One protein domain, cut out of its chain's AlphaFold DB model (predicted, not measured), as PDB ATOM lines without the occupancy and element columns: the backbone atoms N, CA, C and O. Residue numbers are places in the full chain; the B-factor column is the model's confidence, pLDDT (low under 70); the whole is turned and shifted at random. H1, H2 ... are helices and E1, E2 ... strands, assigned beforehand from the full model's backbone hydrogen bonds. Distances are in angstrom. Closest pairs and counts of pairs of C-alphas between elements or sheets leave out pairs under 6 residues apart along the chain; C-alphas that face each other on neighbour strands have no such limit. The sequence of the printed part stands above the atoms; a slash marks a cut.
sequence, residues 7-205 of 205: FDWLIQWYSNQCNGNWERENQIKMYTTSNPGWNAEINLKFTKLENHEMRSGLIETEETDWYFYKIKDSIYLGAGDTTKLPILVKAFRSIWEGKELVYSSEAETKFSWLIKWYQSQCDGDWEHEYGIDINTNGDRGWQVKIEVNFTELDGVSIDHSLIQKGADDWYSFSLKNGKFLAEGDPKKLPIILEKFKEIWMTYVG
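AT A GLANCE: This is residues 7 to 205 of the 205 residues of an uncharacterized protein of Leptospira noguchii str. Bonito (UniProt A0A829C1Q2). One wide, twisted antiparallel sheet of ten strands forms a wall, and the two longest helices lie over the same face of it, H3 over E4 and E5 in one half, H6 over E10 and E9 in the other. The halves join where E1 pairs with E6; H1 and H4 sit between H3 and H6, and the short H2 and H5 graze the sheet. The printed part has 199 residues, with six named helices and ten named strands in the order H1 H2 E1 E2 E3 E4 E5 H3 H4 H5 E6 E7 E8 E9 E10 H6; the sheet's order is E3 E4 E5 E2 E1 E6 E7 E10 E9 E8. The class is mixed, helices and strands; the whole is compact, with a radius of gyration of the C-alphas of 17.0 A and spans of 46 by 44 by 27 A.

HOW THE PARTS SIT: Start where E1, residues 28 to 33, and E6, residues 132 to 136, are antiparallel neighbours: N 30 and O 134 are within hydrogen-bond range at 2.8 A. From E1, walk through E2, residues 37 to 43 (N 39 to O 31, 2.8 A), E5, residues 75 to 81 (N 40 to O 78, 2.8 A), and E4, residues 65 to 72 (N 77 to O 70, 2.8 A), to the edge strand E3, residues 59 to 62 (N 59 to O 67, 2.9 A). From E6, walk through E7, residues 142 to 147 (N 133 to O 145, 2.8 A), E10, residues 179 to 184 (N 144 to O 182, 2.8 A), and E9, residues 169 to 176 (N 174 to O 181, 2.8 A), to the edge strand E8, residues 158 to 166 (N 161 to O 173, 2.9 A). E3 E4 E5 and E8 E9 E10 are meanders, each strand the antiparallel neighbour of the one before; E2 E3 E4 E5 and E7 E8 E9 E10 are Greek keys, the first strand pairing with the fourth. H3, residues 85 to 97, and H6, residues 189 to 204, are on the same face, at heights over the sheet of 9.1 A and 9.7 A; the closest C-alphas to E5 and E10 are Leu 88 to Gly 78, 5.4 A, and Ile 192 to Ala 182, 6.6 A. H1, residues 7 to 17, only grazes the sheet and only just touches H3, with 3 pairs of C-alphas within 8 A, the closest Leu 10 and Val 89, 7.2 A. H4, residues 112 to 121, only just stands at the sheet's level, at 3.9 A, and only just touches H6, with 3 pairs, the closest C-alphas those of Leu 114 and Leu 193, 7.5 A. H2, residues 22 to 25, and H5, residues 126 to 129, only graze the sheet. In H1, H3, H4 and H6 every O i to N i+4 pair is within hydrogen-bond range; H2 and H5 are too short for one.

IN THESE COORDINATES: Find C-alpha 7 at (132.550, 75.845, 27.977), where H1 begins its 15.1 A. E9 measures 24.2 A, E4 23.8 A, E8 23.6 A and H3 18.5 A. H6 runs 22.6 A to C-alpha 204 at (138.298, 80.141, 53.353).

THE WHOLE: The C-alphas farthest apart, those of Asn 51 and Gly 205, are 49.2 A apart. The printed part has no cut; its long links are E2 to E3 and H3 to H4. Mean pLDDT of the printed part is 94.3; look for values under 70 at residues 105 to 107 and 205.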
ATOM      1  N   PHE A   7     133.346  76.794  27.204       95.31
ATOM      2  CA  PHE A   7     132.550  75.845  27.977       95.31
ATOM      3  C   PHE A   7     131.056  76.105  27.817       95.31
ATOM      4  O   PHE A   7     130.291  75.145  27.830       95.31
ATOM      5  N   ASP A   8     130.630  77.349  27.569       94.94
ATOM      6  CA  ASP A   8     129.251  77.610  27.131       94.94
ATOM      7  C   ASP A   8     128.967  76.893  25.804       94.94
ATOM      8  O   ASP A   8     127.943  76.220  25.683       94.94
ATOM      9  N   TRP A   9     129.896  76.955  24.844       95.94
ATOM     10  CA  TRP A   9     129.804  76.170  23.607       95.94
ATOM     11  C   TRP A   9     129.779  74.657  23.894       95.94
ATOM     12  O   TRP A   9     128.900  73.970  23.385       95.94
ATOM     13  N   LEU A  10     130.674  74.179  24.772       97.19
ATOM     14  CA  LEU A  10     130.659  72.891  25.491       97.19
ATOM     15  C   LEU A  10     129.250  72.366  25.781       97.19
ATOM     16  O   LEU A  10     128.734  71.390  25.230       97.19
ATOM     17  N   ILE A  11     128.643  73.085  26.709       95.69
ATOM     18  CA  ILE A  11     127.369  72.779  27.333       95.69
ATOM     19  C   ILE A  11     126.232  72.836  26.309       95.69
ATOM     20  O   ILE A  11     125.362  71.965  26.307       95.69
ATOM     21  N   GLN A  12     126.244  73.823  25.409       95.19
ATOM     22  CA  GLN A  12     125.246  73.919  24.342       95.19
ATOM     23  C   GLN A  12     125.392  72.795  23.319       95.19
ATOM     24  O   GLN A  12     124.391  72.227  22.890       95.19
ATOM     25  N   TRP A  13     126.620  72.437  22.940       96.38
ATOM     26  CA  TRP A  13     126.880  71.317  22.041       96.38
ATOM     27  C   TRP A  13     126.321  70.018  22.622       96.38
ATOM     28  O   TRP A  13     125.549  69.350  21.934       96.38
ATOM     29  N   TYR A  14     126.625  69.726  23.892       95.50
ATOM     30  CA  TYR A  14     126.075  68.580  24.620       95.50
ATOM     31  C   TYR A  14     124.544  68.592  24.617       95.50
ATOM     32  O   TYR A  14     123.921  67.646  24.143       95.50
ATOM     33  N   SER A  15     123.934  69.701  25.051       92.50
ATOM     34  CA  SER A  15     122.474  69.841  25.100       92.50
ATOM     35  C   SER A  15     121.809  69.646  23.735       92.50
ATOM     36  O   SER A  15     120.660  69.216  23.694       92.50
ATOM     37  N   ASN A  16     122.499  69.969  22.638       93.00
ATOM     38  CA  ASN A  16     122.012  69.759  21.276       93.00
ATOM     39  C   ASN A  16     122.201  68.316  20.780       93.00
ATOM     40  O   ASN A  16     121.526  67.927  19.829       93.00
ATOM     41  N   GLN A  17     123.127  67.544  21.362       93.31
ATOM     42  CA  GLN A  17     123.264  66.115  21.058       93.31
ATOM     43  C   GLN A  17     122.216  65.274  21.797       93.31
ATOM     44  O   GLN A  17     121.785  64.250  21.266       93.31
ATOM     45  N   CYS A  18     121.790  65.700  22.991       90.75
ATOM     46  CA  CYS A  18     120.793  64.986  23.784       90.75
ATOM     47  C   CYS A  18     119.473  64.824  23.020       90.75
ATOM     48  O   CYS A  18     118.860  65.796  22.577       90.75
ATOM     49  N   ASN A  19     119.018  63.580  22.891       89.06
ATOM     50  CA  ASN A  19     117.798  63.231  22.161       89.06
ATOM     51  C   ASN A  19     117.005  62.086  22.818       89.06
ATOM     52  O   ASN A  19     116.127  61.504  22.179       89.06
ATOM     53  N   GLY A  20     117.319  61.738  24.067       87.50
ATOM     54  CA  GLY A  20     116.754  60.613  24.814       87.50
ATOM     55  C   GLY A  20     117.606  59.343  24.742       87.50
ATOM     56  O   GLY A  20     117.497  58.482  25.618       87.50
ATOM     57  N   ASN A  21     118.440  59.204  23.706       89.25
ATOM     58  CA  ASN A  21     119.263  58.016  23.463       89.25
ATOM     59  C   ASN A  21     120.758  58.337  23.482       89.25
ATOM     60  O   ASN A  21     121.531  57.600  24.092       89.25
ATOM     61  N   TRP A  22     121.170  59.425  22.826       92.44
ATOM     62  CA  TRP A  22     122.582  59.756  22.654       92.44
ATOM     63  C   TRP A  22     123.299  59.869  23.997       92.44
ATOM     64  O   TRP A  22     124.332  59.239  24.188       92.44
ATOM     65  N   GLU A  23     122.710  60.589  24.945       90.75
ATOM     66  CA  GLU A  23     123.257  60.849  26.276       90.75
ATOM     67  C   GLU A  23     123.318  59.605  27.174       90.75
ATOM     68  O   GLU A  23     124.059  59.575  28.153       90.75
ATOM     69  N   ARG A  24     122.593  58.534  26.827       89.12
ATOM     70  CA  ARG A  24     122.670  57.242  27.525       89.12
ATOM     71  C   ARG A  24     123.869  56.412  27.079       89.12
ATOM     72  O   ARG A  24     124.412  55.650  27.875       89.12
ATOM     73  N   GLU A  25     124.292  56.567  25.826       90.25
ATOM     74  CA  GLU A  25     125.411  55.818  25.235       90.25
ATOM     75  C   GLU A  25     126.717  56.617  25.166       90.25
ATOM     76  O   GLU A  25     127.811  56.045  25.159       90.25
ATOM     77  N   ASN A  26     126.614  57.943  25.133       94.31
ATOM     78  CA  ASN A  26     127.729  58.860  24.980       94.31
ATOM     79  C   ASN A  26     127.895  59.707  26.230       94.31
ATOM     80  O   ASN A  26     126.922  60.181  26.804       94.31
ATOM     81  N   GLN A  27     129.149  59.902  26.631       94.38
ATOM     82  CA  GLN A  27     129.494  60.723  27.779       94.38
ATOM     83  C   GLN A  27     130.584  61.722  27.404       94.38
ATOM     84  O   GLN A  27     131.452  61.427  26.574       94.38
ATOM     85  N   ILE A  28     130.535  62.881  28.051       97.94
ATOM     86  CA  ILE A  28     131.635  63.835  28.148       97.94
ATOM     87  C   ILE A  28     132.267  63.633  29.518       97.94
ATOM     88  O   ILE A  28     131.555  63.580  30.520       97.94
ATOM     89  N   LYS A  29     133.591  63.533  29.570       98.44
ATOM     90  CA  LYS A  29     134.356  63.477  30.812       98.44
ATOM     91  C   LYS A  29     135.489  64.478  30.755       98.44
ATOM     92  O   LYS A  29     136.234  64.505  29.781       98.44
ATOM     93  N   MET A  30     135.635  65.276  31.795       98.38
ATOM     94  CA  MET A  30     136.787  66.141  32.005       98.38
ATOM     95  C   MET A  30     137.306  65.868  33.407       98.38
ATOM     96  O   MET A  30     136.558  66.032  34.369       98.38
ATOM     97  N   TYR A  31     138.548  65.415  33.532       98.38
ATOM     98  CA  TYR A  31     139.086  64.983  34.818       98.38
ATOM     99  C   TYR A  31     140.571  65.291  34.952       98.38
ATOM    100  O   TYR A  31     141.281  65.389  33.948       98.38
ATOM    101  N   THR A  32     141.029  65.462  36.188       97.44
ATOM    102  CA  THR A  32     142.441  65.733  36.482       97.44
ATOM    103  C   THR A  32     143.254  64.447  36.602       97.44
ATOM    104  O   THR A  32     142.714  63.380  36.894       97.44
ATOM    105  N   THR A  33     144.566  64.536  36.379       92.19
ATOM    106  CA  THR A  33     145.493  63.394  36.443       92.19
ATOM    107  C   THR A  33     146.560  63.555  37.519       92.19
ATOM    108  O   THR A  33     146.850  64.665  37.953       92.19
ATOM    109  N   SER A  34     147.184  62.433  37.894       81.00
ATOM    110  CA  SER A  34     148.200  62.378  38.948       81.00
ATOM    111  C   SER A  34     149.535  63.020  38.595       81.00
ATOM    112  O   SER A  34     150.261  63.403  39.496       81.00
ATOM    113  N   ASN A  35     149.859  63.156  37.310       84.25
ATOM    114  CA  ASN A  35     150.831  64.150  36.868       84.25
ATOM    115  C   ASN A  35     150.001  65.368  36.465       84.25
ATOM    116  O   ASN A  35     149.221  65.218  35.513       84.25
ATOM    117  N   PRO A  36     150.084  66.494  37.200       85.94
ATOM    118  CA  PRO A  36     149.067  67.532  37.172       85.94
ATOM    119  C   PRO A  36     148.671  67.936  35.760       85.94
ATOM    120  O   PRO A  36     149.498  68.329  34.934       85.94
ATOM    121  N   GLY A  37     147.384  67.822  35.471       94.94
ATOM    122  CA  GLY A  37     146.903  67.937  34.109       94.94
ATOM    123  C   GLY A  37     145.422  67.667  34.001       94.94
ATOM    124  O   GLY A  37     144.768  67.288  34.972       94.94
ATOM    125  N   TRP A  38     144.906  67.878  32.800       97.75
ATOM    126  CA  TRP A  38     143.517  67.646  32.452       97.75
ATOM    127  C   TRP A  38     143.414  66.677  31.289       97.75
ATOM    128  O   TRP A  38     144.080  66.847  30.269       97.75
ATOM    129  N   ASN A  39     142.484  65.737  31.407       98.44
ATOM    130  CA  ASN A  39     141.971  64.953  30.298       98.44
ATOM    131  C   ASN A  39     140.569  65.432  29.926       98.44
ATOM    132  O   ASN A  39     139.780  65.817  30.788       98.44
ATOM    133  N   ALA A  40     140.250  65.364  28.636       98.44
ATOM    134  CA  ALA A  40     138.917  65.576  28.090       98.44
ATOM    135  C   ALA A  40     138.565  64.418  27.147       98.44
ATOM    136  O   ALA A  40     139.204  64.234  26.112       98.44
ATOM    137  N   GLU A  41     137.541  63.645  27.489       98.62
ATOM    138  CA  GLU A  41     137.011  62.541  26.690       98.62
ATOM    139  C   GLU A  41     135.592  62.859  26.232       98.62
ATOM    140  O   GLU A  41     134.743  63.241  27.035       98.62
ATOM    141  N   ILE A  42     135.312  62.685  24.943       98.44
ATOM    142  CA  ILE A  42     133.975  62.883  24.375       98.44
ATOM    143  C   ILE A  42     133.674  61.699  23.469       98.44
ATOM    144  O   ILE A  42     134.374  61.475  22.480       98.44
ATOM    145  N   ASN A  43     132.635  60.934  23.802       97.56
ATOM    146  CA  ASN A  43     132.148  59.869  22.930       97.56
ATOM    147  C   ASN A  43     131.380  60.477  21.743       97.56
ATOM    148  O   ASN A  43     130.577  61.394  21.907       97.56
ATOM    149  N   LEU A  44     131.672  59.989  20.540       97.25
ATOM    150  CA  LEU A  44     131.220  60.533  19.261       97.25
ATOM    151  C   LEU A  44     130.346  59.549  18.481       97.25
ATOM    152  O   LEU A  44     130.066  59.813  17.307       97.25
ATOM    153  N   LYS A  45     129.904  58.439  19.087       96.62
ATOM    154  CA  LYS A  45     128.965  57.516  18.434       96.62
ATOM    155  C   LYS A  45     127.702  58.249  18.001       96.62
ATOM    156  O   LYS A  45     127.194  59.119  18.712       96.62
ATOM    157  N   PHE A  46     127.205  57.895  16.821       95.00
ATOM    158  CA  PHE A  46     126.053  58.520  16.173       95.00
ATOM    159  C   PHE A  46     126.213  60.021  15.903       95.00
ATOM    160  O   PHE A  46     125.225  60.731  15.718       95.00
ATOM    161  N   THR A  47     127.450  60.521  15.850       95.81
ATOM    162  CA  THR A  47     127.755  61.888  15.413       95.81
ATOM    163  C   THR A  47     128.471  61.874  14.065       95.81
ATOM    164  O   THR A  47     128.989  60.854  13.613       95.81
ATOM    165  N   LYS A  48     128.594  63.040  13.424       96.69
ATOM    166  CA  LYS A  48     129.339  63.174  12.160       96.69
ATOM    167  C   LYS A  48     130.832  62.821  12.257       96.69
ATOM    168  O   LYS A  48     131.478  62.688  11.223       96.69
ATOM    169  N   LEU A  49     131.381  62.716  13.471       97.44
ATOM    170  CA  LEU A  49     132.778  62.360  13.720       97.44
ATOM    171  C   LEU A  49     132.956  60.899  14.171       97.44
ATOM    172  O   LEU A  49     134.078  60.511  14.470       97.44
ATOM    173  N   GLU A  50     131.896  60.080  14.197       97.38
ATOM    174  CA  GLU A  50     131.940  58.695  14.701       97.38
ATOM    175  C   GLU A  50     133.051  57.846  14.063       97.38
ATOM    176  O   GLU A  50     133.756  57.125  14.763       97.38
ATOM    177  N   ASN A  51     133.226  57.971  12.744       97.69
ATOM    178  CA  ASN A  51     134.213  57.221  11.959       97.69
ATOM    179  C   ASN A  51     135.444  58.062  11.584       97.69
ATOM    180  O   ASN A  51     136.210  57.684  10.698       97.69
ATOM    181  N   HIS A  52     135.601  59.243  12.183       97.19
ATOM    182  CA  HIS A  52     136.751  60.096  11.924       97.19
ATOM    183  C   HIS A  52     137.916  59.673  12.821       97.19
ATOM    184  O   HIS A  52     137.752  59.575  14.030       97.19
ATOM    185  N   GLU A  53     139.100  59.470  12.248       98.12
ATOM    186  CA  GLU A  53     140.325  59.220  13.008       98.12
ATOM    187  C   GLU A  53     141.353  60.311  12.736       98.12
ATOM    188  O   GLU A  53     141.580  60.703  11.590       98.12
ATOM    189  N   MET A  54     141.997  60.798  13.795       97.94
ATOM    190  CA  MET A  54     143.063  61.793  13.691       97.94
ATOM    191  C   MET A  54     143.920  61.831  14.957       97.94
ATOM    192  O   MET A  54     143.495  61.400  16.028       97.94
ATOM    193  N   ARG A  55     145.117  62.415  14.867       97.50
ATOM    194  CA  ARG A  55     145.959  62.745  16.024       97.50
ATOM    195  C   ARG A  55     146.735  64.032  15.756       97.50
ATOM    196  O   ARG A  55     147.267  64.191  14.666       97.50
ATOM    197  N   SER A  56     146.815  64.921  16.745       96.44
ATOM    198  CA  SER A  56     147.557  66.188  16.645       96.44
ATOM    199  C   SER A  56     149.078  66.015  16.695       96.44
ATOM    200  O   SER A  56     149.809  66.861  16.200       96.44
ATOM    201  N   GLY A  57     149.554  64.934  17.321       95.00
ATOM    202  CA  GLY A  57     150.918  64.865  17.852       95.00
ATOM    203  C   GLY A  57     151.014  65.552  19.220       95.00
ATOM    204  O   GLY A  57     150.038  66.146  19.678       95.00
ATOM    205  N   LEU A  58     152.159  65.413  19.890       95.75
ATOM    206  CA  LEU A  58     152.453  66.175  21.106       95.75
ATOM    207  C   LEU A  58     152.790  67.614  20.708       95.75
ATOM    208  O   LEU A  58     153.643  67.821  19.844       95.75
ATOM    209  N   ILE A  59     152.098  68.578  21.306       94.38
ATOM    210  CA  ILE A  59     152.367  70.005  21.160       94.38
ATOM    211  C   ILE A  59     152.917  70.457  22.505       94.38
ATOM    212  O   ILE A  59     152.180  70.468  23.483       94.38
ATOM    213  N   GLU A  60     154.203  70.771  22.549       93.38
ATOM    214  CA  GLU A  60     154.939  71.063  23.777       93.38
ATOM    215  C   GLU A  60     155.907  72.213  23.507       93.38
ATOM    216  O   GLU A  60     156.664  72.182  22.531       93.38
ATOM    217  N   THR A  61     155.842  73.250  24.335       89.62
ATOM    218  CA  THR A  61     156.818  74.351  24.348       89.62
ATOM    219  C   THR A  61     157.800  74.188  25.503       89.62
ATOM    220  O   THR A  61     158.970  74.531  25.344       89.62
ATOM    221  N   GLU A  62     157.339  73.635  26.625       88.75
ATOM    222  CA  GLU A  62     158.095  73.351  27.846       88.75
ATOM    223  C   GLU A  62     157.472  72.138  28.564       88.75
ATOM    224  O   GLU A  62     156.317  71.804  28.311       88.75
ATOM    225  N   GLU A  63     158.183  71.523  29.518       85.50
ATOM    226  CA  GLU A  63     157.684  70.346  30.265       85.50
ATOM    227  C   GLU A  63     156.349  70.605  30.998       85.50
ATOM    228  O   GLU A  63     155.584  69.681  31.268       85.50
ATOM    229  N   THR A  64     156.053  71.869  31.316       87.44
ATOM    230  CA  THR A  64     154.815  72.316  31.977       87.44
ATOM    231  C   THR A  64     153.833  73.016  31.035       87.44
ATOM    232  O   THR A  64     152.837  73.564  31.501       87.44
ATOM    233  N   ASP A  65     154.115  73.037  29.732       92.12
ATOM    234  CA  ASP A  65     153.260  73.611  28.691       92.12
ATOM    235  C   ASP A  65     153.154  72.617  27.530       92.12
ATOM    236  O   ASP A  65     153.924  72.648  26.561       92.12
ATOM    237  N   TRP A  66     152.198  71.698  27.657       94.69
ATOM    238  CA  TRP A  66     152.000  70.617  26.703       94.69
ATOM    239  C   TRP A  66     150.537  70.223  26.571       94.69
ATOM    240  O   TRP A  66     149.760  70.224  27.524       94.69
ATOM    241  N   TYR A  67     150.153  69.814  25.368       96.12
ATOM    242  CA  TYR A  67     148.875  69.167  25.119       96.12
ATOM    243  C   TYR A  67     148.927  68.286  23.874       96.12
ATOM    244  O   TYR A  67     149.769  68.426  22.986       96.12
ATOM    245  N   PHE A  68     147.987  67.358  23.780       97.44
ATOM    246  CA  PHE A  68     147.687  66.634  22.556       97.44
ATOM    247  C   PHE A  68     146.205  66.294  22.507       97.44
ATOM    248  O   PHE A  68     145.505  66.278  23.519       97.44
ATOM    249  N   TYR A  69     145.724  65.963  21.318       98.19
ATOM    250  CA  TYR A  69     144.393  65.418  21.139       98.19
ATOM    251  C   TYR A  69     144.349  64.430  19.977       98.19
ATOM    252  O   TYR A  69     145.173  64.441  19.055       98.19
ATOM    253  N   LYS A  70     143.387  63.520  20.029       98.50
ATOM    254  CA  LYS A  70     143.133  62.530  18.988       98.50
ATOM    255  C   LYS A  70     141.659  62.178  18.939       98.50
ATOM    256  O   LYS A  70     140.950  62.342  19.926       98.50
ATOM    257  N   ILE A  71     141.239  61.634  17.808       98.69
ATOM    258  CA  ILE A  71     139.995  60.882  17.708       98.69
ATOM    259  C   ILE A  71     140.363  59.472  17.276       98.69
ATOM    260  O   ILE A  71     141.094  59.293  16.300       98.69
ATOM    261  N   LYS A  72     139.915  58.485  18.049       98.25
ATOM    262  CA  LYS A  72     140.113  57.063  17.771       98.25
ATOM    263  C   LYS A  72     138.955  56.272  18.366       98.25
ATOM    264  O   LYS A  72     138.509  56.614  19.457       98.25
ATOM    265  N   ASP A  73     138.495  55.226  17.679       97.56
ATOM    266  CA  ASP A  73     137.443  54.328  18.177       97.56
ATOM    267  C   ASP A  73     136.172  55.099  18.607       97.56
ATOM    268  O   ASP A  73     135.578  54.832  19.651       97.56
ATOM    269  N   SER A  74     135.795  56.112  17.814       97.88
ATOM    270  CA  SER A  74     134.678  57.033  18.078       97.88
ATOM    271  C   SER A  74     134.802  57.854  19.370       97.88
ATOM    272  O   SER A  74     133.803  58.348  19.882       97.88
ATOM    273  N   ILE A  75     136.011  58.035  19.904       98.38
ATOM    274  CA  ILE A  75     136.267  58.836  21.105       98.38
ATOM    275  C   ILE A  75     137.244  59.955  20.761       98.38
ATOM    276  O   ILE A  75     138.363  59.697  20.309       98.38
ATOM    277  N   TYR A  76     136.841  61.200  21.012       98.69
ATOM    278  CA  TYR A  76     137.782  62.306  21.151       98.69
ATOM    279  C   TYR A  76     138.468  62.197  22.512       98.69
ATOM    280  O   TYR A  76     137.790  62.127  23.533       98.69
ATOM    281  N   LEU A  77     139.800  62.197  22.518       98.62
ATOM    282  CA  LEU A  77     140.630  62.274  23.716       98.62
ATOM    283  C   LEU A  77     141.580  63.458  23.573       98.62
ATOM    284  O   LEU A  77     142.425  63.455  22.677       98.62
ATOM    285  N   GLY A  78     141.475  64.419  24.480       98.25
ATOM    286  CA  GLY A  78     142.453  65.470  24.717       98.25
ATOM    287  C   GLY A  78     143.142  65.271  26.063       98.25
ATOM    288  O   GLY A  78     142.502  64.822  27.010       98.25
ATOM    289  N   ALA A  79     144.422  65.614  26.147       98.12
ATOM    290  CA  ALA A  79     145.165  65.669  27.400       98.12
ATOM    291  C   ALA A  79     146.173  66.819  27.359       98.12
ATOM    292  O   ALA A  79     146.742  67.094  26.299       98.12
ATOM    293  N   GLY A  80     146.400  67.479  28.487       95.88
ATOM    294  CA  GLY A  80     147.382  68.552  28.603       95.88
ATOM    295  C   GLY A  80     147.686  68.910  30.049       95.88
ATOM    296  O   GLY A  80     147.068  68.366  30.966       95.88
ATOM    297  N   ASP A  81     148.622  69.833  30.245       95.19
ATOM    298  CA  ASP A  81     148.977  70.331  31.573       95.19
ATOM    299  C   ASP A  81     147.798  71.024  32.285       95.19
ATOM    300  O   ASP A  81     146.687  71.183  31.761       95.19
ATOM    301  N   THR A  82     148.048  71.443  33.525       94.94
ATOM    302  CA  THR A  82     147.050  72.030  34.430       94.94
ATOM    303  C   THR A  82     146.280  73.224  33.854       94.94
ATOM    304  O   THR A  82     145.171  73.494  34.315       94.94
ATOM    305  N   THR A  83     146.803  73.906  32.830       93.50
ATOM    306  CA  THR A  83     146.148  75.044  32.166       93.50
ATOM    307  C   THR A  83     145.327  74.667  30.936       93.50
ATOM    308  O   THR A  83     144.557  75.495  30.458       93.50
ATOM    309  N   LYS A  84     145.463  73.451  30.392       94.56
ATOM    310  CA  LYS A  84     145.074  73.163  28.998       94.56
ATOM    311  C   LYS A  84     143.640  72.733  28.781       94.56
ATOM    312  O   LYS A  84     143.232  72.622  27.628       94.56
ATOM    313  N   LEU A  85     142.838  72.545  29.826       96.25
ATOM    314  CA  LEU A  85     141.438  72.161  29.642       96.25
ATOM    315  C   LEU A  85     140.696  73.032  28.601       96.25
ATOM    316  O   LEU A  85     140.040  72.458  27.727       96.25
ATOM    317  N   PRO A  86     140.814  74.378  28.590       95.62
ATOM    318  CA  PRO A  86     140.114  75.181  27.597       95.62
ATOM    319  C   PRO A  86     140.642  74.962  26.170       95.62
ATOM    320  O   PRO A  86     139.824  74.923  25.246       95.62
ATOM    321  N   ILE A  87     141.949  74.744  25.955       95.06
ATOM    322  CA  ILE A  87     142.480  74.462  24.609       95.06
ATOM    323  C   ILE A  87     142.059  73.075  24.120       95.06
ATOM    324  O   ILE A  87     141.789  72.918  22.930       95.06
ATOM    325  N   LEU A  88     141.910  72.092  25.016       97.06
ATOM    326  CA  LEU A  88     141.367  70.776  24.665       97.06
ATOM    327  C   LEU A  88     139.925  70.912  24.153       97.06
ATOM    328  O   LEU A  88     139.594  70.426  23.071       97.06
ATOM    329  N   VAL A  89     139.075  71.675  24.846       97.12
ATOM    330  CA  VAL A  89     137.699  71.915  24.376       97.12
ATOM    331  C   VAL A  89     137.675  72.743  23.080       97.12
ATOM    332  O   VAL A  89     136.893  72.447  22.173       97.12
ATOM    333  N   LYS A  90     138.563  73.737  22.926       95.75
ATOM    334  CA  LYS A  90     138.711  74.492  21.662       95.75
ATOM    335  C   LYS A  90     139.129  73.593  20.503       95.75
ATOM    336  O   LYS A  90     138.578  73.734  19.416       95.75
ATOM    337  N   ALA A  91     140.060  72.667  20.719       96.69
ATOM    338  CA  ALA A  91     140.490  71.713  19.704       96.69
ATOM    339  C   ALA A  91     139.320  70.840  19.244       96.69
ATOM    340  O   ALA A  91     139.095  70.708  18.039       96.69
ATOM    341  N   PHE A  92     138.520  70.327  20.183       98.12
ATOM    342  CA  PHE A  92     137.299  69.602  19.844       98.12
ATOM    343  C   PHE A  92     136.331  70.458  19.012       98.12
ATOM    344  O   PHE A  92     135.878  70.016  17.954       98.12
ATOM    345  N   ARG A  93     136.069  71.707  19.426       97.12
ATOM    346  CA  ARG A  93     135.238  72.654  18.664       97.12
ATOM    347  C   ARG A  93     135.754  72.876  17.248       97.12
ATOM    348  O   ARG A  93     134.965  72.811  16.308       97.12
ATOM    349  N   SER A  94     137.048  73.135  17.081       96.19
ATOM    350  CA  SER A  94     137.661  73.360  15.768       96.19
ATOM    351  C   SER A  94     137.465  72.158  14.845       96.19
ATOM    352  O   SER A  94     137.010  72.335  13.715       96.19
ATOM    353  N   ILE A  95     137.695  70.936  15.339       97.50
ATOM    354  CA  ILE A  95     137.453  69.706  14.567       97.50
ATOM    355  C   ILE A  95     135.970  69.579  14.214       97.50
ATOM    356  O   ILE A  95     135.618  69.344  13.057       97.50
ATOM    357  N   TRP A  96     135.085  69.778  15.194       97.75
ATOM    358  CA  TRP A  96     133.643  69.708  14.983       97.75
ATOM    359  C   TRP A  96     133.166  70.718  13.939       97.75
ATOM    360  O   TRP A  96     132.310  70.402  13.118       97.75
ATOM    361  N   GLU A  97     133.700  71.932  13.931       96.69
ATOM    362  CA  GLU A  97     133.315  72.987  12.993       96.69
ATOM    363  C   GLU A  97     134.053  72.911  11.645       96.69
ATOM    364  O   GLU A  97     133.727  73.682  10.744       96.69
ATOM    365  N   GLY A  98     135.009  71.988  11.481       95.75
ATOM    366  CA  GLY A  98     135.837  71.883  10.275       95.75
ATOM    367  C   GLY A  98     136.761  73.088  10.080       95.75
ATOM    368  O   GLY A  98     136.980  73.521   8.951       95.75
ATOM    369  N   LYS A  99     137.250  73.668  11.179       94.00
ATOM    370  CA  LYS A  99     138.112  74.856  11.203       94.00
ATOM    371  C   LYS A  99     139.500  74.504  11.717       94.00
ATOM    372  O   LYS A  99     139.666  73.576  12.506       94.00
ATOM    373  N   GLU A 100     140.488  75.296  11.321       89.88
ATOM    374  CA  GLU A 100     141.815  75.220  11.925       89.88
ATOM    375  C   GLU A 100     141.764  75.622  13.406       89.88
ATOM    376  O   GLU A 100     140.974  76.480  13.823       89.88
ATOM    377  N   LEU A 101     142.601  74.976  14.218       89.06
ATOM    378  CA  LEU A 101     142.794  75.374  15.604       89.06
ATOM    379  C   LEU A 101     143.634  76.649  15.631       89.06
ATOM    380  O   LEU A 101     144.803  76.643  15.255       89.06
ATOM    381  N   VAL A 102     143.039  77.736  16.108       82.00
ATOM    382  CA  VAL A 102     143.765  78.978  16.370       82.00
ATOM    383  C   VAL A 102     144.136  78.994  17.844       82.00
ATOM    384  O   VAL A 102     143.271  79.180  18.704       82.00
ATOM    385  N   TYR A 103     145.419  78.790  18.136       75.06
ATOM    386  CA  TYR A 103     145.937  78.991  19.483       75.06
ATOM    387  C   TYR A 103     145.958  80.488  19.795       75.06
ATOM    388  O   TYR A 103     146.536  81.288  19.060       75.06
ATOM    389  N   SER A 104     145.340  80.869  20.902       70.31
ATOM    390  CA  SER A 104     145.537  82.176  21.514       70.31
ATOM    391  C   SER A 104     145.747  81.966  23.004       70.31
ATOM    392  O   SER A 104     145.095  81.094  23.586       70.31
ATOM    393  N   SER A 105     146.647  82.753  23.609       65.44
ATOM    394  CA  SER A 105     146.761  82.838  25.068       65.44
ATOM    395  C   SER A 105     145.353  82.992  25.630       65.44
ATOM    396  O   SER A 105     144.624  83.901  25.219       65.44
ATOM    397  N   GLU A 106     144.923  82.033  26.437       64.94
ATOM    398  CA  GLU A 106     143.496  81.801  26.598       64.94
ATOM    399  C   GLU A 106     142.827  82.976  27.310       64.94
ATOM    400  O   GLU A 106     143.258  83.406  28.377       64.94
ATOM    401  N   ALA A 107     141.771  83.515  26.696       67.81
ATOM    402  CA  ALA A 107     140.897  84.457  27.374       67.81
ATOM    403  C   ALA A 107     140.270  83.771  28.596       67.81
ATOM    404  O   ALA A 107     139.987  82.572  28.560       67.81
ATOM    405  N   GLU A 108     140.038  84.541  29.658       85.25
ATOM    406  CA  GLU A 108     139.397  84.047  30.871       85.25
ATOM    407  C   GLU A 108     138.043  83.402  30.540       85.25
ATOM    408  O   GLU A 108     137.155  84.028  29.959       85.25
ATOM    409  N   THR A 109     137.919  82.123  30.885       91.31
ATOM    410  CA  THR A 109     136.695  81.327  30.775       91.31
ATOM    411  C   THR A 109     135.970  81.225  32.114       91.31
ATOM    412  O   THR A 109     136.565  81.447  33.174       91.31
ATOM    413  N   LYS A 110     134.717  80.773  32.101       91.50
ATOM    414  CA  LYS A 110     133.950  80.450  33.317       91.50
ATOM    415  C   LYS A 110     134.599  79.373  34.188       91.50
ATOM    416  O   LYS A 110     134.322  79.320  35.380       91.50
ATOM    417  N   PHE A 111     135.473  78.540  33.624       95.31
ATOM    418  CA  PHE A 111     136.189  77.501  34.368       95.31
ATOM    419  C   PHE A 111     137.521  78.006  34.929       95.31
ATOM    420  O   PHE A 111     138.157  77.298  35.702       95.31
ATOM    421  N   SER A 112     137.945  79.230  34.598       95.19
ATOM    422  CA  SER A 112     139.268  79.740  34.987       95.19
ATOM    423  C   SER A 112     139.476  79.763  36.490       95.19
ATOM    424  O   SER A 112     140.585  79.507  36.940       95.19
ATOM    425  N   TRP A 113     138.433  80.055  37.274       97.12
ATOM    426  CA  TRP A 113     138.550  80.002  38.729       97.12
ATOM    427  C   TRP A 113     138.828  78.576  39.213       97.12
ATOM    428  O   TRP A 113     139.746  78.387  39.997       97.12
ATOM    429  N   LEU A 114     138.104  77.578  38.695       98.00
ATOM    430  CA  LEU A 114     138.301  76.174  39.064       98.00
ATOM    431  C   LEU A 114     139.682  75.665  38.637       98.00
ATOM    432  O   LEU A 114     140.338  74.965  39.395       98.00
ATOM    433  N   ILE A 115     140.128  76.040  37.437       96.81
ATOM    434  CA  ILE A 115     141.453  75.680  36.918       96.81
ATOM    435  C   ILE A 115     142.550  76.275  37.810       96.81
ATOM    436  O   ILE A 115     143.431  75.546  38.254       96.81
ATOM    437  N   LYS A 116     142.461  77.573  38.137       96.62
ATOM    438  CA  LYS A 116     143.405  78.244  39.050       96.62
ATOM    439  C   LYS A 116     143.364  77.642  40.457       96.62
ATOM    440  O   LYS A 116     144.406  77.505  41.085       96.62
ATOM    441  N   TRP A 117     142.175  77.283  40.937       97.62
ATOM    442  CA  TRP A 117     141.994  76.621  42.226       97.62
ATOM    443  C   TRP A 117     142.667  75.246  42.250       97.62
ATOM    444  O   TRP A 117     143.432  74.973  43.163       97.62
ATOM    445  N   TYR A 118     142.458  74.413  41.225       97.19
ATOM    446  CA  TYR A 118     143.127  73.115  41.099       97.19
ATOM    447  C   TYR A 118     144.648  73.270  41.098       97.19
ATOM    448  O   TYR A 118     145.340  72.584  41.843       97.19
ATOM    449  N   GLN A 119     145.164  74.220  40.316       95.44
ATOM    450  CA  GLN A 119     146.593  74.526  40.286       95.44
ATOM    451  C   GLN A 119     147.141  74.918  41.655       95.44
ATOM    452  O   GLN A 119     148.254  74.531  41.983       95.44
ATOM    453  N   SER A 120     146.378  75.668  42.455       95.44
ATOM    454  CA  SER A 120     146.814  76.043  43.800       95.44
ATOM    455  C   SER A 120     146.733  74.901  44.810       95.44
ATOM    456  O   SER A 120     147.328  75.034  45.872       95.44
ATOM    457  N   GLN A 121     145.999  73.822  44.508       96.06
ATOM    458  CA  GLN A 121     145.994  72.606  45.331       96.06
ATOM    459  C   GLN A 121     147.131  71.645  44.961       96.06
ATOM    460  O   GLN A 121     147.464  70.785  45.763       96.06
ATOM    461  N   CYS A 122     147.715  71.761  43.764       93.75
ATOM    462  CA  CYS A 122     148.818  70.899  43.339       93.75
ATOM    463  C   CYS A 122     150.094  71.267  44.108       93.75
ATOM    464  O   CYS A 122     150.674  72.334  43.885       93.75
ATOM    465  N   ASP A 123     150.532  70.380  44.994       92.75
ATOM    466  CA  ASP A 123     151.707  70.556  45.852       92.75
ATOM    467  C   ASP A 123     152.748  69.434  45.695       92.75
ATOM    468  O   ASP A 123     153.794  69.473  46.349       92.75
ATOM    469  N   GLY A 124     152.506  68.482  44.790       91.12
ATOM    470  CA  GLY A 124     153.344  67.307  44.564       91.12
ATOM    471  C   GLY A 124     152.771  66.029  45.172       91.12
ATOM    472  O   GLY A 124     153.150  64.950  44.726       91.12
ATOM    473  N   ASP A 125     151.863  66.128  46.146       93.19
ATOM    474  CA  ASP A 125     151.216  64.980  46.790       93.19
ATOM    475  C   ASP A 125     149.710  64.954  46.490       93.19
ATOM    476  O   ASP A 125     149.151  63.902  46.164       93.19
ATOM    477  N   TRP A 126     149.038  66.107  46.553       95.81
ATOM    478  CA  TRP A 126     147.581  66.195  46.445       95.81
ATOM    479  C   TRP A 126     147.048  65.631  45.128       95.81
ATOM    480  O   TRP A 126     146.106  64.838  45.125       95.81
ATOM    481  N   GLU A 127     147.669  65.972  43.999       92.88
ATOM    482  CA  GLU A 127     147.266  65.499  42.671       92.88
ATOM    483  C   GLU A 127     147.337  63.975  42.512       92.88
ATOM    484  O   GLU A 127     146.645  63.407  41.665       92.88
ATOM    485  N   HIS A 128     148.170  63.295  43.304       91.69
ATOM    486  CA  HIS A 128     148.348  61.851  43.231       91.69
ATOM    487  C   HIS A 128     147.175  61.091  43.862       91.69
ATOM    488  O   HIS A 128     146.905  59.954  43.464       91.69
ATOM    489  N   GLU A 129     146.466  61.714  44.804       93.56
ATOM    490  CA  GLU A 129     145.370  61.098  45.563       93.56
ATOM    491  C   GLU A 129     143.998  61.725  45.276       93.56
ATOM    492  O   GLU A 129     142.965  61.056  45.393       93.56
ATOM    493  N   TYR A 130     143.981  62.994  44.872       96.94
ATOM    494  CA  TYR A 130     142.791  63.828  44.778       96.94
ATOM    495  C   TYR A 130     142.679  64.518  43.423       96.94
ATOM    496  O   TYR A 130     143.614  64.592  42.627       96.94
ATOM    497  N   GLY A 131     141.476  65.000  43.124       97.19
ATOM    498  CA  GLY A 131     141.222  65.594  41.828       97.19
ATOM    499  C   GLY A 131     139.797  66.061  41.612       97.19
ATOM    500  O   GLY A 131     138.959  66.104  42.518       97.19
ATOM    501  N   ILE A 132     139.544  66.407  40.358       98.69
ATOM    502  CA  ILE A 132     138.269  66.902  39.865       98.69
ATOM    503  C   ILE A 132     137.769  65.950  38.785       98.69
ATOM    504  O   ILE A 132     138.514  65.594  37.878       98.69
ATOM    505  N   ASP A 133     136.488  65.604  38.851       98.56
ATOM    506  CA  ASP A 133     135.741  64.909  37.809       98.56
ATOM    507  C   ASP A 133     134.524  65.756  37.414       98.56
ATOM    508  O   ASP A 133     133.668  66.059  38.248       98.56
ATOM    509  N   ILE A 134     134.415  66.107  36.136       98.44
ATOM    510  CA  ILE A 134     133.260  66.779  35.531       98.44
ATOM    511  C   ILE A 134     132.771  65.899  34.389       98.44
ATOM    512  O   ILE A 134     133.342  65.886  33.298       98.44
ATOM    513  N   ASN A 135     131.699  65.162  34.641       97.50
ATOM    514  CA  ASN A 135     131.199  64.144  33.733       97.50
ATOM    515  C   ASN A 135     129.741  64.407  33.390       97.50
ATOM    516  O   ASN A 135     128.993  64.951  34.198       97.50
ATOM    517  N   THR A 136     129.298  63.977  32.219       96.06
ATOM    518  CA  THR A 136     127.871  63.738  32.011       96.06
ATOM    519  C   THR A 136     127.491  62.393  32.633       96.06
ATOM    520  O   THR A 136     128.337  61.509  32.801       96.06
ATOM    521  N   ASN A 137     126.226  62.243  33.019       89.00
ATOM    522  CA  ASN A 137     125.703  61.013  33.601       89.00
ATOM    523  C   ASN A 137     124.371  60.638  32.951       89.00
ATOM    524  O   ASN A 137     123.298  61.018  33.431       89.00
ATOM    525  N   GLY A 138     124.449  59.878  31.859       83.00
ATOM    526  CA  GLY A 138     123.261  59.352  31.198       83.00
ATOM    527  C   GLY A 138     122.296  60.465  30.783       83.00
ATOM    528  O   GLY A 138     122.689  61.514  30.282       83.00
ATOM    529  N   ASP A 139     121.015  60.259  31.082       78.75
ATOM    530  CA  ASP A 139     119.935  61.215  30.827       78.75
ATOM    531  C   ASP A 139     119.739  62.272  31.927       78.75
ATOM    532  O   ASP A 139     118.788  63.050  31.874       78.75
ATOM    533  N   ARG A 140     120.638  62.345  32.920       82.50
ATOM    534  CA  ARG A 140     120.499  63.269  34.062       82.50
ATOM    535  C   ARG A 140     121.164  64.624  33.853       82.50
ATOM    536  O   ARG A 140     120.781  65.580  34.514       82.50
ATOM    537  N   GLY A 141     122.134  64.722  32.943       92.38
ATOM    538  CA  GLY A 141     122.920  65.939  32.731       92.38
ATOM    539  C   GLY A 141     124.341  65.806  33.269       92.38
ATOM    540  O   GLY A 141     125.026  64.844  32.933       92.38
ATOM    541  N   TRP A 142     124.791  66.785  34.052       97.06
ATOM    542  CA  TRP A 142     126.160  66.885  34.562       97.06
ATOM    543  C   TRP A 142     126.284  66.371  35.993       97.06
ATOM    544  O   TRP A 142     125.415  66.611  36.826       97.06
ATOM    545  N   GLN A 143     127.412  65.736  36.285       98.12
ATOM    546  CA  GLN A 143     127.875  65.330  37.600       98.12
ATOM    547  C   GLN A 143     129.274  65.909  37.823       98.12
ATOM    548  O   GLN A 143     130.168  65.755  36.992       98.12
ATOM    549  N   VAL A 144     129.462  66.567  38.962       98.56
ATOM    550  CA  VAL A 144     130.732  67.150  39.386       98.56
ATOM    551  C   VAL A 144     131.132  66.523  40.711       98.56
ATOM    552  O   VAL A 144     130.352  66.517  41.666       98.56
ATOM    553  N   LYS A 145     132.357  66.012  40.773       98.75
ATOM    554  CA  LYS A 145     133.024  65.617  42.011       98.75
ATOM    555  C   LYS A 145     134.318  66.406  42.115       98.75
ATOM    556  O   LYS A 145     135.131  66.372  41.200       98.75
ATOM    557  N   ILE A 146     134.504  67.091  43.230       98.62
ATOM    558  CA  ILE A 146     135.758  67.763  43.567       98.62
ATOM    559  C   ILE A 146     136.171  67.218  44.926       98.62
ATOM    560  O   ILE A 146     135.428  67.351  45.902       98.62
ATOM    561  N   GLU A 147     137.307  66.533  44.974       98.44
ATOM    562  CA  GLU A 147     137.919  66.153  46.243       98.44
ATOM    563  C   GLU A 147     138.455  67.430  46.914       98.44
ATOM    564  O   GLU A 147     138.951  68.329  46.244       98.44
ATOM    565  N   VAL A 148     138.298  67.540  48.228       97.75
ATOM    566  CA  VAL A 148     138.728  68.695  49.036       97.75
ATOM    567  C   VAL A 148     139.467  68.265  50.308       97.75
ATOM    568  O   VAL A 148     139.697  69.078  51.204       97.75
ATOM    569  N   ASN A 149     139.815  66.982  50.417       97.19
ATOM    570  CA  ASN A 149     140.699  66.488  51.466       97.19
ATOM    571  C   ASN A 149     142.022  67.250  51.440       97.19
ATOM    572  O   ASN A 149     142.526  67.564  50.361       97.19
ATOM    573  N   PHE A 150     142.553  67.547  52.626       95.44
ATOM    574  CA  PHE A 150     143.788  68.311  52.796       95.44
ATOM    575  C   PHE A 150     143.793  69.694  52.117       95.44
ATOM    576  O   PHE A 150     144.850  70.272  51.903       95.44
ATOM    577  N   THR A 151     142.610  70.251  51.841       95.69
ATOM    578  CA  THR A 151     142.424  71.661  51.464       95.69
ATOM    579  C   THR A 151     141.798  72.425  52.632       95.69
ATOM    580  O   THR A 151     141.416  71.838  53.647       95.69
ATOM    581  N   GLU A 152     141.598  73.731  52.501       96.06
ATOM    582  CA  GLU A 152     140.944  74.556  53.523       96.06
ATOM    583  C   GLU A 152     139.461  74.207  53.754       96.06
ATOM    584  O   GLU A 152     138.870  74.645  54.741       96.06
ATOM    585  N   LEU A 153     138.854  73.393  52.882       96.81
ATOM    586  CA  LEU A 153     137.522  72.818  53.099       96.81
ATOM    587  C   LEU A 153     137.547  71.446  53.794       96.81
ATOM    588  O   LEU A 153     136.485  70.839  53.965       96.81
ATOM    589  N   ASP A 154     138.708  70.934  54.206       95.25
ATOM    590  CA  ASP A 154     138.768  69.660  54.921       95.25
ATOM    591  C   ASP A 154     138.000  69.734  56.255       95.25
ATOM    592  O   ASP A 154     138.010  70.731  56.978       95.25
ATOM    593  N   GLY A 155     137.257  68.673  56.557       95.12
ATOM    594  CA  GLY A 155     136.339  68.606  57.693       95.12
ATOM    595  C   GLY A 155     135.052  69.436  57.557       95.12
ATOM    596  O   GLY A 155     134.144  69.255  58.371       95.12
ATOM    597  N   VAL A 156     134.910  70.296  56.539       97.25
ATOM    598  CA  VAL A 156     133.656  71.022  56.287       97.25
ATOM    599  C   VAL A 156     132.589  70.047  55.785       97.25
ATOM    600  O   VAL A 156     132.829  69.217  54.908       97.25
ATOM    601  N   SER A 157     131.380  70.161  56.341       97.69
ATOM    602  CA  SER A 157     130.225  69.359  55.942       97.69
ATOM    603  C   SER A 157     129.022  70.249  55.645       97.69
ATOM    604  O   SER A 157     128.631  71.082  56.461       97.69
ATOM    605  N   ILE A 158     128.416  70.042  54.481       97.94
ATOM    606  CA  ILE A 158     127.192  70.679  54.007       97.94
ATOM    607  C   ILE A 158     126.241  69.570  53.567       97.94
ATOM    608  O   ILE A 158     126.543  68.788  52.657       97.94
ATOM    609  N   ASP A 159     125.078  69.527  54.215       98.25
ATOM    610  CA  ASP A 159     124.024  68.579  53.883       98.25
ATOM    611  C   ASP A 159     123.540  68.749  52.442       98.25
ATOM    612  O   ASP A 159     123.587  69.826  51.840       98.25
ATOM    613  N   HIS A 160     123.045  67.647  51.886       98.19
ATOM    614  CA  HIS A 160     122.542  67.628  50.525       98.19
ATOM    615  C   HIS A 160     121.396  68.627  50.331       98.19
ATOM    616  O   HIS A 160     120.364  68.557  51.001       98.19
ATOM    617  N   SER A 161     121.557  69.499  49.342       97.88
ATOM    618  CA  SER A 161     120.580  70.507  48.947       97.88
ATOM    619  C   SER A 161     120.132  70.269  47.509       97.88
ATOM    620  O   SER A 161     120.971  70.134  46.624       97.88
ATOM    621  N   LEU A 162     118.816  70.257  47.270       97.81
ATOM    622  CA  LEU A 162     118.207  70.191  45.936       97.81
ATOM    623  C   LEU A 162     117.489  71.507  45.633       97.81
ATOM    624  O   LEU A 162     116.607  71.927  46.383       97.81
ATOM    625  N   ILE A 163     117.839  72.133  44.513       97.94
ATOM    626  CA  ILE A 163     117.181  73.326  43.989       97.94
ATOM    627  C   ILE A 163     116.510  72.926  42.682       97.94
ATOM    628  O   ILE A 163     117.193  72.632  41.706       97.94
ATOM    629  N   GLN A 164     115.178  72.933  42.657       96.75
ATOM    630  CA  GLN A 164     114.390  72.479  41.514       96.75
ATOM    631  C   GLN A 164     113.218  73.426  41.237       96.75
ATOM    632  O   GLN A 164     112.421  73.717  42.127       96.75
ATOM    633  N   LYS A 165     113.113  73.901  39.992       93.88
ATOM    634  CA  LYS A 165     111.986  74.714  39.491       93.88
ATOM    635  C   LYS A 165     111.099  73.955  38.502       93.88
ATOM    636  O   LYS A 165     109.978  74.381  38.242       93.88
ATOM    637  N   GLY A 166     111.585  72.836  37.971       89.94
ATOM    638  CA  GLY A 166     110.869  71.962  37.047       89.94
ATOM    639  C   GLY A 166     111.631  70.660  36.804       89.94
ATOM    640  O   GLY A 166     112.699  70.447  37.379       89.94
ATOM    641  N   ALA A 167     111.088  69.789  35.951       85.75
ATOM    642  CA  ALA A 167     111.729  68.515  35.615       85.75
ATOM    643  C   ALA A 167     113.114  68.703  34.961       85.75
ATOM    644  O   ALA A 167     114.032  67.961  35.286       85.75
ATOM    645  N   ASP A 168     113.273  69.757  34.152       88.06
ATOM    646  CA  ASP A 168     114.503  70.081  33.408       88.06
ATOM    647  C   ASP A 168     115.149  71.405  33.872       88.06
ATOM    648  O   ASP A 168     115.808  72.101  33.100       88.06
ATOM    649  N   ASP A 169     114.884  71.808  35.119       94.25
ATOM    650  CA  ASP A 169     115.509  72.967  35.768       94.25
ATOM    651  C   ASP A 169     115.817  72.601  37.220       94.25
ATOM    652  O   ASP A 169     115.027  72.882  38.134       94.25
ATOM    653  N   TRP A 170     116.935  71.904  37.421       96.50
ATOM    654  CA  TRP A 170     117.347  71.421  38.731       96.50
ATOM    655  C   TRP A 170     118.856  71.236  38.857       96.50
ATOM    656  O   TRP A 170     119.534  70.794  37.934       96.50
ATOM    657  N   TYR A 171     119.374  71.521  40.044       98.06
ATOM    658  CA  TYR A 171     120.705  71.094  40.456       98.06
ATOM    659  C   TYR A 171     120.696  70.737  41.939       98.06
ATOM    660  O   TYR A 171     119.867  71.216  42.716       98.06
ATOM    661  N   SER A 172     121.631  69.890  42.334       98.25
ATOM    662  CA  SER A 172     121.859  69.495  43.711       98.25
ATOM    663  C   SER A 172     123.338  69.547  44.035       98.25
ATOM    664  O   SER A 172     124.181  69.454  43.142       98.25
ATOM    665  N   PHE A 173     123.656  69.717  45.312       98.62
ATOM    666  CA  PHE A 173     125.027  69.638  45.788       98.62
ATOM    667  C   PHE A 173     125.084  69.187  47.246       98.62
ATOM    668  O   PHE A 173     124.118  69.314  48.001       98.62
ATOM    669  N   SER A 174     126.237  68.671  47.644       98.69
ATOM    670  CA  SER A 174     126.610  68.378  49.026       98.69
ATOM    671  C   SER A 174     128.120  68.498  49.177       98.69
ATOM    672  O   SER A 174     128.853  68.364  48.197       98.69
ATOM    673  N   LEU A 175     128.584  68.714  50.402       98.62
ATOM    674  CA  LEU A 175     129.996  68.641  50.755       98.62
ATOM    675  C   LEU A 175     130.109  67.719  51.960       98.62
ATOM    676  O   LEU A 175     129.598  68.051  53.019       98.62
ATOM    677  N   LYS A 176     130.687  66.532  51.814       96.94
ATOM    678  CA  LYS A 176     130.842  65.601  52.941       96.94
ATOM    679  C   LYS A 176     131.971  64.626  52.681       96.94
ATOM    680  O   LYS A 176     132.210  64.259  51.534       96.94
ATOM    681  N   ASN A 177     132.618  64.164  53.748       96.00
ATOM    682  CA  ASN A 177     133.707  63.186  53.680       96.00
ATOM    683  C   ASN A 177     134.806  63.600  52.682       96.00
ATOM    684  O   ASN A 177     135.247  62.776  51.885       96.00
ATOM    685  N   GLY A 178     135.176  64.887  52.687       97.06
ATOM    686  CA  GLY A 178     136.207  65.431  51.803       97.06
ATOM    687  C   GLY A 178     135.802  65.561  50.333       97.06
ATOM    688  O   GLY A 178     136.668  65.703  49.483       97.06
ATOM    689  N   LYS A 179     134.504  65.508  49.997       98.50
ATOM    690  CA  LYS A 179     134.033  65.560  48.603       98.50
ATOM    691  C   LYS A 179     132.911  66.560  48.430       98.50
ATOM    692  O   LYS A 179     131.853  66.417  49.050       98.50
ATOM    693  N   PHE A 180     133.108  67.521  47.534       98.69
ATOM    694  CA  PHE A 180     132.009  68.256  46.929       98.69
ATOM    695  C   PHE A 180     131.403  67.387  45.826       98.69
ATOM    696  O   PHE A 180     132.084  67.021  44.869       98.69
ATOM    697  N   LEU A 181     130.129  67.038  45.975       98.69
ATOM    698  CA  LEU A 181     129.365  66.257  45.006       98.69
ATOM    699  C   LEU A 181     128.192  67.091  44.531       98.69
ATOM    700  O   LEU A 181     127.406  67.547  45.361       98.69
ATOM    701  N   ALA A 182     128.047  67.244  43.223       98.44
ATOM    702  CA  ALA A 182     126.940  67.971  42.635       98.44
ATOM    703  C   ALA A 182     126.444  67.315  41.351       98.44
ATOM    704  O   ALA A 182     127.207  66.710  40.603       98.44
ATOM    705  N   GLU A 183     125.152  67.465  41.097       98.00
ATOM    706  CA  GLU A 183     124.488  66.994  39.886       98.00
ATOM    707  C   GLU A 183     123.520  68.065  39.396       98.00
ATOM    708  O   GLU A 183     123.002  68.848  40.192       98.00
ATOM    709  N   GLY A 184     123.237  68.104  38.103       96.00
ATOM    710  CA  GLY A 184     122.191  68.969  37.578       96.00
ATOM    711  C   GLY A 184     121.902  68.717  36.115       96.00
ATOM    712  O   GLY A 184     122.668  68.046  35.421       96.00
ATOM    713  N   ASP A 185     120.801  69.295  35.648       94.12
ATOM    714  CA  ASP A 185     120.369  69.163  34.259       94.12
ATOM    715  C   ASP A 185     121.447  69.655  33.259       94.12
ATOM    716  O   ASP A 185     122.418  70.326  33.647       94.12
ATOM    717  N   PRO A 186     121.312  69.353  31.949       92.69
ATOM    718  CA  PRO A 186     122.322  69.672  30.939       92.69
ATOM    719  C   PRO A 186     122.809  71.127  30.910       92.69
ATOM    720  O   PRO A 186     123.896  71.371  30.392       92.69
ATOM    721  N   LYS A 187     122.062  72.092  31.468       91.81
ATOM    722  CA  LYS A 187     122.408  73.524  31.485       91.81
ATOM    723  C   LYS A 187     123.004  74.003  32.816       91.81
ATOM    724  O   LYS A 187     123.333  75.185  32.927       91.81
ATOM    725  N   LYS A 188     123.144  73.144  33.834       95.00
ATOM    726  CA  LYS A 188     123.513  73.559  35.207       95.00
ATOM    727  C   LYS A 188     124.978  73.496  35.559       95.00
ATOM    728  O   LYS A 188     125.331  74.024  36.610       95.00
ATOM    729  N   LEU A 189     125.836  72.960  34.696       96.81
ATOM    730  CA  LEU A 189     127.270  72.905  34.974       96.81
ATOM    731  C   LEU A 189     127.860  74.259  35.433       96.81
ATOM    732  O   LEU A 189     128.516  74.274  36.472       96.81
ATOM    733  N   PRO A 190     127.571  75.415  34.796       95.81
ATOM    734  CA  PRO A 190     128.112  76.695  35.259       95.81
ATOM    735  C   PRO A 190     127.616  77.094  36.654       95.81
ATOM    736  O   PRO A 190     128.367  77.671  37.431       95.81
ATOM    737  N   ILE A 191     126.359  76.775  36.984       96.50
ATOM    738  CA  ILE A 191     125.768  77.065  38.300       96.50
ATOM    739  C   ILE A 191     126.402  76.175  39.369       96.50
ATOM    740  O   ILE A 191     126.703  76.654  40.456       96.50
ATOM    741  N   ILE A 192     126.634  74.900  39.056       98.00
ATOM    742  CA  ILE A 192     127.300  73.952  39.954       98.00
ATOM    743  C   ILE A 192     128.722  74.421  40.284       98.00
ATOM    744  O   ILE A 192     129.109  74.416  41.452       98.00
ATOM    745  N   LEU A 193     129.485  74.861  39.280       98.00
ATOM    746  CA  LEU A 193     130.855  75.335  39.495       98.00
ATOM    747  C   LEU A 193     130.904  76.663  40.255       98.00
ATOM    748  O   LEU A 193     131.727  76.813  41.158       98.00
ATOM    749  N   GLU A 194     129.999  77.602  39.958       97.81
ATOM    750  CA  GLU A 194     129.886  78.821  40.768       97.81
ATOM    751  C   GLU A 194     129.486  78.475  42.207       97.81
ATOM    752  O   GLU A 194     129.994  79.083  43.143       97.81
ATOM    753  N   LYS A 195     128.656  77.444  42.414       98.19
ATOM    754  CA  LYS A 195     128.264  77.023  43.760       98.19
ATOM    755  C   LYS A 195     129.437  76.497  44.580       98.19
ATOM    756  O   LYS A 195     129.540  76.815  45.763       98.19
ATOM    757  N   PHE A 196     130.324  75.718  43.965       98.44
ATOM    758  CA  PHE A 196     131.552  75.278  44.621       98.44
ATOM    759  C   PHE A 196     132.433  76.472  45.019       98.44
ATOM    760  O   PHE A 196     132.867  76.569  46.165       98.44
ATOM    761  N   LYS A 197     132.613  77.434  44.110       98.12
ATOM    762  CA  LYS A 197     133.339  78.679  44.383       98.12
ATOM    763  C   LYS A 197     132.714  79.499  45.514       98.12
ATOM    764  O   LYS A 197     133.437  79.976  46.381       98.12
ATOM    765  N   GLU A 198     131.391  79.657  45.543       97.75
ATOM    766  CA  GLU A 198     130.685  80.330  46.644       97.75
ATOM    767  C   GLU A 198     130.984  79.669  47.994       97.75
ATOM    768  O   GLU A 198     131.255  80.367  48.974       97.75
ATOM    769  N   ILE A 199     130.949  78.333  48.049       97.75
ATOM    770  CA  ILE A 199     131.278  77.570  49.259       97.75
ATOM    771  C   ILE A 199     132.725  77.847  49.661       97.75
ATOM    772  O   ILE A 199     132.959  78.252  50.795       97.75
ATOM    773  N   TRP A 200     133.678  77.720  48.736       97.75
ATOM    774  CA  TRP A 200     135.086  78.020  49.005       97.75
ATOM    775  C   TRP A 200     135.272  79.411  49.621       97.75
ATOM    776  O   TRP A 200     135.806  79.552  50.717       97.75
ATOM    777  N   MET A 201     134.743  80.446  48.967       96.75
ATOM    778  CA  MET A 201     134.867  81.832  49.428       96.75
ATOM    779  C   MET A 201     134.173  82.094  50.773       96.75
ATOM    780  O   MET A 201     134.533  83.038  51.467       96.75
ATOM    781  N   THR A 202     133.173  81.288  51.143       96.56
ATOM    782  CA  THR A 202     132.456  81.430  52.420       96.56
ATOM    783  C   THR A 202     133.268  80.902  53.603       96.56
ATOM    784  O   THR A 202     133.178  81.463  54.691       96.56
ATOM    785  N   TYR A 203     134.035  79.826  53.410       94.12
ATOM    786  CA  TYR A 203     134.743  79.134  54.497       94.12
ATOM    787  C   TYR A 203     136.238  79.467  54.572       94.12
ATOM    788  O   TYR A 203     136.820  79.339  55.645       94.12
ATOM    789  N   VAL A 204     136.847  79.891  53.462       89.69
ATOM    790  CA  VAL A 204     138.298  80.141  53.353       89.69
ATOM    791  C   VAL A 204     138.637  81.644  53.358       89.69
ATOM    792  O   VAL A 204     139.805  82.006  53.461       89.69
ATOM    793  N   GLY A 205     137.622  82.512  53.232       61.84
ATOM    794  CA  GLY A 205     137.759  83.968  53.082       61.84
ATOM    795  C   GLY A 205     138.522  84.686  54.190       61.84
ATOM    796  O   GLY A 205     138.272  84.393  55.380       61.84
TER     797      GLY A 205